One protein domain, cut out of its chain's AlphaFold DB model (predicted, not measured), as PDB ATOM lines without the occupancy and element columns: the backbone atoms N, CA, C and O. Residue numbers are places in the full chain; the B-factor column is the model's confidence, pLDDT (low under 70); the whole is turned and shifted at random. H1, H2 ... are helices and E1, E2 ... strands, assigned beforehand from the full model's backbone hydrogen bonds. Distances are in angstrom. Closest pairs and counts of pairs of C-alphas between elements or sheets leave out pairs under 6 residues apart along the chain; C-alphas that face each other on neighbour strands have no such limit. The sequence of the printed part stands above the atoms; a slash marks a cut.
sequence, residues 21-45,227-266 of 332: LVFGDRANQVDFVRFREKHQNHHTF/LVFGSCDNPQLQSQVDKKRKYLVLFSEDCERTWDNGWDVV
ATOM      1  N   LEU A  21     109.316  89.391  79.829       94.94
ATOM      2  CA  LEU A  21     110.575  90.056  79.508       94.94
ATOM      3  C   LEU A  21     110.454  91.570  79.716       94.94
ATOM      4  O   LEU A  21     109.582  92.213  79.127       94.94
ATOM      5  N   VAL A  22     111.353  92.133  80.522       94.56
ATOM      6  CA  VAL A  22     111.398  93.563  80.859       94.56
ATOM      7  C   VAL A  22     112.787  94.125  80.590       94.56
ATOM      8  O   VAL A  22     113.812  93.475  80.806       94.56
ATOM      9  N   PHE A  23     112.809  95.369  80.134       91.50
ATOM     10  CA  PHE A  23     114.004  96.119  79.815       91.50
ATOM     11  C   PHE A  23     114.372  97.046  80.980       91.50
ATOM     12  O   PHE A  23     113.654  98.001  81.277       91.50
ATOM     13  N   GLY A  24     115.477  96.760  81.671       89.81
ATOM     14  CA  GLY A  24     115.951  97.573  82.791       89.81
ATOM     15  C   GLY A  24     116.449  98.955  82.356       89.81
ATOM     16  O   GLY A  24     116.811  99.175  81.200       89.81
ATOM     17  N   ASP A  25     116.509  99.888  83.309       83.06
ATOM     18  CA  ASP A  25     116.809 101.310  83.068       83.06
ATOM     19  C   ASP A  25     118.135 101.561  82.311       83.06
ATOM     20  O   ASP A  25     118.222 102.430  81.443       83.06
ATOM     21  N   ARG A  26     119.162 100.747  82.589       83.50
ATOM     22  CA  ARG A  26     120.523 100.912  82.041       83.50
ATOM     23  C   ARG A  26     120.847 100.039  80.832       83.50
ATOM     24  O   ARG A  26     121.914 100.207  80.248       83.50
ATOM     25  N   ALA A  27     119.968  99.114  80.464       86.06
ATOM     26  CA  ALA A  27     120.231  98.216  79.350       86.06
ATOM     27  C   ALA A  27     120.091  98.970  78.007       86.06
ATOM     28  O   ALA A  27     119.433 100.012  77.934       86.06
ATOM     29  N   ASN A  28     120.707  98.477  76.931       88.25
ATOM     30  CA  ASN A  28     120.594  99.081  75.597       88.25
ATOM     31  C   ASN A  28     119.665  98.258  74.675       88.25
ATOM     32  O   ASN A  28     119.403  97.083  74.929       88.25
ATOM     33  N   GLN A  29     119.110  98.890  73.628       88.62
ATOM     34  CA  GLN A  29     118.080  98.256  72.786       88.62
ATOM     35  C   GLN A  29     118.626  97.046  72.013       88.62
ATOM     36  O   GLN A  29     117.897  96.087  71.777       88.62
ATOM     37  N   VAL A  30     119.903  97.084  71.622       90.12
ATOM     38  CA  VAL A  30     120.557  95.996  70.882       90.12
ATOM     39  C   VAL A  30     120.640  94.745  71.756       90.12
ATOM     40  O   VAL A  30     120.254  93.664  71.312       90.12
ATOM     41  N   ASP A  31     121.050  94.898  73.014       90.50
ATOM     42  CA  ASP A  31     121.106  93.805  73.986       90.50
ATOM     43  C   ASP A  31     119.707  93.251  74.257       90.50
ATOM     44  O   ASP A  31     119.530  92.038  74.346       90.50
ATOM     45  N   PHE A  32     118.689  94.118  74.333       91.38
ATOM     46  CA  PHE A  32     117.311  93.681  74.553       91.38
ATOM     47  C   PHE A  32     116.767  92.827  73.402       91.38
ATOM     48  O   PHE A  32     116.079  91.833  73.642       91.38
ATOM     49  N   VAL A  33     117.117  93.152  72.152       91.44
ATOM     50  CA  VAL A  33     116.764  92.317  70.993       91.44
ATOM     51  C   VAL A  33     117.416  90.935  71.101       91.44
ATOM     52  O   VAL A  33     116.710  89.932  70.989       91.44
ATOM     53  N   ARG A  34     118.719  90.860  71.409       91.56
ATOM     54  CA  ARG A  34     119.429  89.577  71.610       91.56
ATOM     55  C   ARG A  34     118.843  88.774  72.769       91.56
ATOM     56  O   ARG A  34     118.656  87.564  72.677       91.56
ATOM     57  N   PHE A  35     118.514  89.449  73.862       91.81
ATOM     58  CA  PHE A  35     117.874  88.853  75.026       91.81
ATOM     59  C   PHE A  35     116.502  88.259  74.679       91.81
ATOM     60  O   PHE A  35     116.208  87.131  75.073       91.81
ATOM     61  N   ARG A  36     115.693  88.944  73.862       92.69
ATOM     62  CA  ARG A  36     114.431  88.391  73.344       92.69
ATOM     63  C   ARG A  36     114.661  87.159  72.467       92.69
ATOM     64  O   ARG A  36     113.928  86.182  72.582       92.69
ATOM     65  N   GLU A  37     115.679  87.185  71.609       92.62
ATOM     66  CA  GLU A  37     116.051  86.047  70.754       92.62
ATOM     67  C   GLU A  37     116.547  84.836  71.550       92.62
ATOM     68  O   GLU A  37     116.319  83.702  71.136       92.62
ATOM     69  N   LYS A  38     117.192  85.057  72.697       91.38
ATOM     70  CA  LYS A  38     117.589  84.002  73.637       91.38
ATOM     71  C   LYS A  38     116.388  83.403  74.377       91.38
ATOM     72  O   LYS A  38     116.391  82.215  74.695       91.38
ATOM     73  N   HIS A  39     115.350  84.203  74.613       90.94
ATOM     74  CA  HIS A  39     114.176  83.848  75.414       90.94
ATOM     75  C   HIS A  39     112.882  83.766  74.586       90.94
ATOM     76  O   HIS A  39     111.828  84.179  75.059       90.94
ATOM     77  N   GLN A  40     112.926  83.180  73.382       90.00
ATOM     78  CA  GLN A  40     111.824  83.201  72.387       90.00
ATOM     79  C   GLN A  40     110.464  82.685  72.887       90.00
ATOM     80  O   GLN A  40     109.432  83.042  72.328       90.00
ATOM     81  N   ASN A  41     110.454  81.854  73.932       89.19
ATOM     82  CA  ASN A  41     109.233  81.305  74.531       89.19
ATOM     83  C   ASN A  41     108.576  82.236  75.569       89.19
ATOM     84  O   ASN A  41     107.585  81.852  76.188       89.19
ATOM     85  N   HIS A  42     109.142  83.419  75.814       92.19
ATOM     86  CA  HIS A  42     108.640  84.395  76.780       92.19
ATOM     87  C   HIS A  42     107.970  85.562  76.055       92.19
ATOM     88  O   HIS A  42     108.388  85.967  74.971       92.19
ATOM     89  N   HIS A  43     106.938  86.125  76.676       93.81
ATOM     90  CA  HIS A  43     106.276  87.326  76.175       93.81
ATOM     91  C   HIS A  43     106.990  88.573  76.686       93.81
ATOM     92  O   HIS A  43     107.473  88.602  77.820       93.81
ATOM     93  N   THR A  44     107.034  89.620  75.868       95.88
ATOM     94  CA  THR A  44     107.503  90.925  76.334       95.88
ATOM     95  C   THR A  44     106.444  91.607  77.196       95.88
ATOM     96  O   THR A  44     105.264  91.245  77.162       95.88
ATOM     97  N   PHE A  45     106.847  92.604  77.982       95.38
ATOM     98  CA  PHE A  45     105.902  93.391  78.772       95.38
ATOM     99  C   PHE A  45     104.826  94.049  77.901       95.38
ATOM    100  O   PHE A  45     103.654  94.046  78.271       95.38
ATOM    101  N   LEU A 227     109.683 100.503  84.813       92.81
ATOM    102  CA  LEU A 227     109.103  99.296  85.412       92.81
ATOM    103  C   LEU A 227     110.003  98.745  86.520       92.81
ATOM    104  O   LEU A 227     109.542  98.372  87.599       92.81
ATOM    105  N   VAL A 228     111.299  98.698  86.221       93.50
ATOM    106  CA  VAL A 228     112.360  98.217  87.100       93.50
ATOM    107  C   VAL A 228     113.477  99.251  87.095       93.50
ATOM    108  O   VAL A 228     113.939  99.673  86.034       93.50
ATOM    109  N   PHE A 229     113.927  99.635  88.281       91.81
ATOM    110  CA  PHE A 229     114.993 100.608  88.485       91.81
ATOM    111  C   PHE A 229     116.086 100.042  89.401       91.81
ATOM    112  O   PHE A 229     115.973  98.935  89.928       91.81
ATOM    113  N   GLY A 230     117.176 100.792  89.566       91.19
ATOM    114  CA  GLY A 230     118.351 100.345  90.317       91.19
ATOM    115  C   GLY A 230     119.397  99.658  89.437       91.19
ATOM    116  O   GLY A 230     119.521  99.953  88.247       91.19
ATOM    117  N   SER A 231     120.202  98.786  90.041       91.19
ATOM    118  CA  SER A 231     121.273  98.048  89.359       91.19
ATOM    119  C   SER A 231     120.972  96.552  89.293       91.19
ATOM    120  O   SER A 231     120.064  96.064  89.954       91.19
ATOM    121  N   CYS A 232     121.788  95.816  88.538       89.75
ATOM    122  CA  CYS A 232     121.789  94.354  88.536       89.75
ATOM    123  C   CYS A 232     121.854  93.758  89.955       89.75
ATOM    124  O   CYS A 232     121.149  92.803  90.272       89.75
ATOM    125  N   ASP A 233     122.694  94.318  90.826       89.75
ATOM    126  CA  ASP A 233     122.913  93.799  92.182       89.75
ATOM    127  C   ASP A 233     121.830  94.219  93.167       89.75
ATOM    128  O   ASP A 233     121.502  93.461  94.073       89.75
ATOM    129  N   ASN A 234     121.244  95.397  92.956       92.19
ATOM    130  CA  ASN A 234     120.186  95.944  93.797       92.19
ATOM    131  C   ASN A 234     118.995  96.387  92.935       92.19
ATOM    132  O   ASN A 234     118.729  97.590  92.822       92.19
ATOM    133  N   PRO A 235     118.302  95.437  92.284       94.00
ATOM    134  CA  PRO A 235     117.158  95.749  91.447       94.00
ATOM    135  C   PRO A 235     115.953  96.120  92.315       94.00
ATOM    136  O   PRO A 235     115.773  95.615  93.427       94.00
ATOM    137  N   GLN A 236     115.092  97.000  91.813       93.25
ATOM    138  CA  GLN A 236     113.864  97.407  92.486       93.25
ATOM    139  C   GLN A 236     112.712  97.457  91.491       93.25
ATOM    140  O   GLN A 236     112.833  98.016  90.402       93.25
ATOM    141  N   LEU A 237     111.589  96.845  91.863       92.38
ATOM    142  CA  LEU A 237     110.372  96.856  91.060       92.38
ATOM    143  C   LEU A 237     109.527  98.062  91.468       92.38
ATOM    144  O   LEU A 237     109.309  98.288  92.663       92.38
ATOM    145  N   GLN A 238     109.032  98.813  90.490       92.62
ATOM    146  CA  GLN A 238     108.176  99.959  90.758       92.62
ATOM    147  C   GLN A 238     106.895  99.524  91.486       92.62
ATOM    148  O   GLN A 238     106.317  98.475  91.203       92.62
ATOM    149  N   SER A 239     106.447 100.325  92.455       87.38
ATOM    150  CA  SER A 239     105.365  99.945  93.382       87.38
ATOM    151  C   SER A 239     104.030  99.634  92.698       87.38
ATOM    152  O   SER A 239     103.254  98.838  93.222       87.38
ATOM    153  N   GLN A 240     103.786 100.249  91.540       87.88
ATOM    154  CA  GLN A 240     102.575 100.104  90.730       87.88
ATOM    155  C   GLN A 240     102.571  98.837  89.857       87.88
ATOM    156  O   GLN A 240     101.543  98.501  89.276       87.88
ATOM    157  N   VAL A 241     103.701  98.130  89.750       88.19
ATOM    158  CA  VAL A 241     103.805  96.897  88.962       88.19
ATOM    159  C   VAL A 241     103.165  95.728  89.721       88.19
ATOM    160  O   VAL A 241     103.299  95.608  90.940       88.19
ATOM    161  N   ASP A 242     102.477  94.840  88.999       87.44
ATOM    162  CA  ASP A 242     101.827  93.657  89.570       87.44
ATOM    163  C   ASP A 242     102.852  92.632  90.080       87.44
ATOM    164  O   ASP A 242     103.358  91.781  89.350       87.44
ATOM    165  N   LYS A 243     103.120  92.680  91.387       87.38
ATOM    166  CA  LYS A 243     104.087  91.804  92.065       87.38
ATOM    167  C   LYS A 243     103.746  90.314  91.999       87.38
ATOM    168  O   LYS A 243     104.632  89.514  92.290       87.38
ATOM    169  N   LYS A 244     102.509  89.941  91.635       87.69
ATOM    170  CA  LYS A 244     102.084  88.536  91.492       87.69
ATOM    171  C   LYS A 244     102.602  87.893  90.206       87.69
ATOM    172  O   LYS A 244     102.548  86.671  90.070       87.69
ATOM    173  N   ARG A 245     103.058  88.703  89.249       90.31
ATOM    174  CA  ARG A 245     103.616  88.238  87.980       90.31
ATOM    175  C   ARG A 245     105.104  87.966  88.117       90.31
ATOM    176  O   ARG A 245     105.780  88.528  88.976       90.31
ATOM    177  N   LYS A 246     105.607  87.108  87.232       93.19
ATOM    178  CA  LYS A 246     107.037  86.832  87.116       93.19
ATOM    179  C   LYS A 246     107.641  87.707  86.039       93.19
ATOM    180  O   LYS A 246     107.068  87.814  84.957       93.19
ATOM    181  N   TYR A 247     108.810  88.266  86.314       94.56
ATOM    182  CA  TYR A 247     109.531  89.110  85.365       94.56
ATOM    183  C   TYR A 247     110.936  88.576  85.163       94.56
ATOM    184  O   TYR A 247     111.574  88.169  86.126       94.56
ATOM    185  N   LEU A 248     111.420  88.610  83.930       95.19
ATOM    186  CA  LEU A 248     112.813  88.365  83.592       95.19
ATOM    187  C   LEU A 248     113.369  89.668  83.016       95.19
ATOM    188  O   LEU A 248     112.917  90.148  81.978       95.19
ATOM    189  N   VAL A 249     114.301  90.274  83.742       94.62
ATOM    190  CA  VAL A 249     114.756  91.648  83.522       94.62
ATOM    191  C   VAL A 249     116.193  91.649  83.037       94.62
ATOM    192  O   VAL A 249     117.067  91.094  83.704       94.62
ATOM    193  N   LEU A 250     116.440  92.324  81.917       94.88
ATOM    194  CA  LEU A 250     117.783  92.590  81.406       94.88
ATOM    195  C   LEU A 250     118.306  93.929  81.944       94.88
ATOM    196  O   LEU A 250     117.670  94.960  81.727       94.88
ATOM    197  N   PHE A 251     119.476  93.932  82.588       91.69
ATOM    198  CA  PHE A 251     120.160  95.157  83.037       91.69
ATOM    199  C   PHE A 251     121.369  95.529  82.167       91.69
ATOM    200  O   PHE A 251     121.674  96.713  82.030       91.69
ATOM    201  N   SER A 252     122.032  94.532  81.586       88.56
ATOM    202  CA  SER A 252     123.160  94.653  80.651       88.56
ATOM    203  C   SER A 252     123.357  93.318  79.930       88.56
ATOM    204  O   SER A 252     122.793  92.321  80.376       88.56
ATOM    205  N   GLU A 253     124.189  93.272  78.885       83.75
ATOM    206  CA  GLU A 253     124.523  92.044  78.136       83.75
ATOM    207  C   GLU A 253     124.809  90.821  79.036       83.75
ATOM    208  O   GLU A 253     124.261  89.745  78.804       83.75
ATOM    209  N   ASP A 254     125.557  91.014  80.128       85.56
ATOM    210  CA  ASP A 254     125.930  89.936  81.059       85.56
ATOM    211  C   ASP A 254     125.089  89.863  82.347       85.56
ATOM    212  O   ASP A 254     125.417  89.092  83.254       85.56
ATOM    213  N   CYS A 255     124.019  90.657  82.478       89.12
ATOM    214  CA  CYS A 255     123.184  90.628  83.679       89.12
ATOM    215  C   CYS A 255     121.685  90.531  83.398       89.12
ATOM    216  O   CYS A 255     121.041  91.463  82.905       89.12
ATOM    217  N   GLU A 256     121.122  89.434  83.906       92.44
ATOM    218  CA  GLU A 256     119.696  89.153  83.955       92.44
ATOM    219  C   GLU A 256     119.267  88.855  85.406       92.44
ATOM    220  O   GLU A 256     119.986  88.212  86.180       92.44
ATOM    221  N   ARG A 257     118.071  89.304  85.795       92.75
ATOM    222  CA  ARG A 257     117.448  88.986  87.093       92.75
ATOM    223  C   ARG A 257     116.025  88.503  86.890       92.75
ATOM    224  O   ARG A 257     115.336  88.992  86.001       92.75
ATOM    225  N   THR A 258     115.574  87.580  87.734       93.81
ATOM    226  CA  THR A 258     114.169  87.163  87.750       93.81
ATOM    227  C   THR A 258     113.489  87.694  88.999       93.81
ATOM    228  O   THR A 258     114.046  87.619  90.091       93.81
ATOM    229  N   TRP A 259     112.280  88.220  88.835       92.31
ATOM    230  CA  TRP A 259     111.356  88.482  89.927       92.31
ATOM    231  C   TRP A 259     110.319  87.359  90.009       92.31
ATOM    232  O   TRP A 259     109.600  87.124  89.037       92.31
ATOM    233  N   ASP A 260     110.207  86.711  91.169       90.69
ATOM    234  CA  ASP A 260     109.140  85.757  91.512       90.69
ATOM    235  C   ASP A 260     108.778  85.899  93.001       90.69
ATOM    236  O   ASP A 260     109.193  85.109  93.841       90.69
ATOM    237  N   ASN A 261     108.043  86.965  93.347       85.56
ATOM    238  CA  ASN A 261     107.806  87.403  94.738       85.56
ATOM    239  C   ASN A 261     109.090  87.760  95.518       85.56
ATOM    240  O   ASN A 261     109.112  87.746  96.748       85.56
ATOM    241  N   GLY A 262     110.149  88.105  94.792       87.06
ATOM    242  CA  GLY A 262     111.482  88.407  95.298       87.06
ATOM    243  C   GLY A 262     112.479  88.392  94.143       87.06
ATOM    244  O   GLY A 262     112.179  87.845  93.080       87.06
ATOM    245  N   TRP A 263     113.636  89.030  94.325       87.62
ATOM    246  CA  TRP A 263     114.693  89.037  93.317       87.62
ATOM    247  C   TRP A 263     115.591  87.821  93.473       87.62
ATOM    248  O   TRP A 263     116.325  87.719  94.452       87.62
ATOM    249  N   ASP A 264     115.578  86.963  92.460       81.75
ATOM    250  CA  ASP A 264     116.475  85.825  92.361       81.75
ATOM    251  C   ASP A 264     117.494  86.032  91.239       81.75
ATOM    252  O   ASP A 264     117.220  86.575  90.157       81.75
ATOM    253  N   VAL A 265     118.713  85.564  91.504       68.38
ATOM    254  CA  VAL A 265     119.790  85.540  90.520       68.38
ATOM    255  C   VAL A 265     119.497  84.450  89.494       68.38
ATOM    256  O   VAL A 265     119.547  83.258  89.802       68.38
ATOM    257  N   VAL A 266     119.281  84.843  88.238       66.81
ATOM    258  CA  VAL A 266     119.422  83.912  87.115       66.81
ATOM    259  C   VAL A 266     120.921  83.719  86.942       66.81
ATOM    260  O   VAL A 266     121.610  84.660  86.569       66.81
TER     261      VAL A 266
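This is residues 21 to 45 and 227 to 266 of the 332 residues of an uncharacterized protein of Proteobacteria bacterium SG_bin7 (UniProt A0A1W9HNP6). A small twisted sheet of four strands, E1, E4, E5 and E6, forms the middle of this domain, with the one helix, H1, over one face on the side of E1 and E4, and the small hairpin of E2 and E3 over the other face. The printed part has 65 residues with one named helix and six named strands, in the order E1 H1 E2 E3 E4 E5 E6, and its class is mixed, helices and strands. The sheet's order is E1, E4, E5, E6, mixed; E2 and E3 are an antiparallel pair of their own. The whole is compact and rounded, with a radius of gyration of the C-alphas of 10.8 A and spans of 27 by 23 by 20 A.

In the sheet, E4, residues 247 to 252, and E5, residues 255 to 259, are inner strands and form an antiparallel hairpin, with N 249 and O 257 2.8 A apart, within hydrogen-bond range. E6, residues 263 to 265, is an edge strand and forms a hairpin with E5, with N 264 and O 258 at 2.9 A. E4, E5 and E6 make a meander, each strand the antiparallel neighbour of the one before. The other edge strand, E1, residues 21 to 23, is parallel to E4, with N 22 and O 248 at 2.9 A. From edge to edge the strands' lines turn by 96 degrees. H1, residues 29 to 38, is on the sheet at a height of 8.9 A, which makes two layers, a helix on one face of a sheet. It lies over E4 and only just over E1, on which 3 of its C-alphas fall. On the local plane its line and that of E4 stand at 38 degrees, slantwise to the strands. The closest C-alphas of H1 and E4 are those of Phe 32 and Leu 250, 7.0 A apart. In H1 every O i to N i+4 pair is within hydrogen-bond range. E2, residues 228 to 230, and E3, residues 235 to 237, form an antiparallel hairpin, with N 236 and O 229 at 2.8 A. The closest C-alphas of E1 and E2 are those of Phe 23 and Val 228, 7.8 A apart. E3 and E5 are near each other, while H1 and E3 are apart.

E1 begins at C-alpha 21, (110.575, 90.056, 79.508). H1 measures 14.3 A from first to last C-alpha, E4 15.4 A and E5 13.5 A; E4 begins at C-alpha 247, (109.531, 89.110, 85.365). E6 ends at C-alpha 265, (119.790, 85.540, 90.520).

The C-alphas farthest apart, those of Val 30 and Lys 244, are 28.7 A apart. Residues 46 to 226 are not printed, and C-alphas 45 and 227 are 9.4 A apart across this cut, in the link from H1 to E2. Of the links that are printed whole, that from E3 to E4 is short and the others are tight. Mean pLDDT of the printed part is 89.9; residues 265 to 266 are under 70.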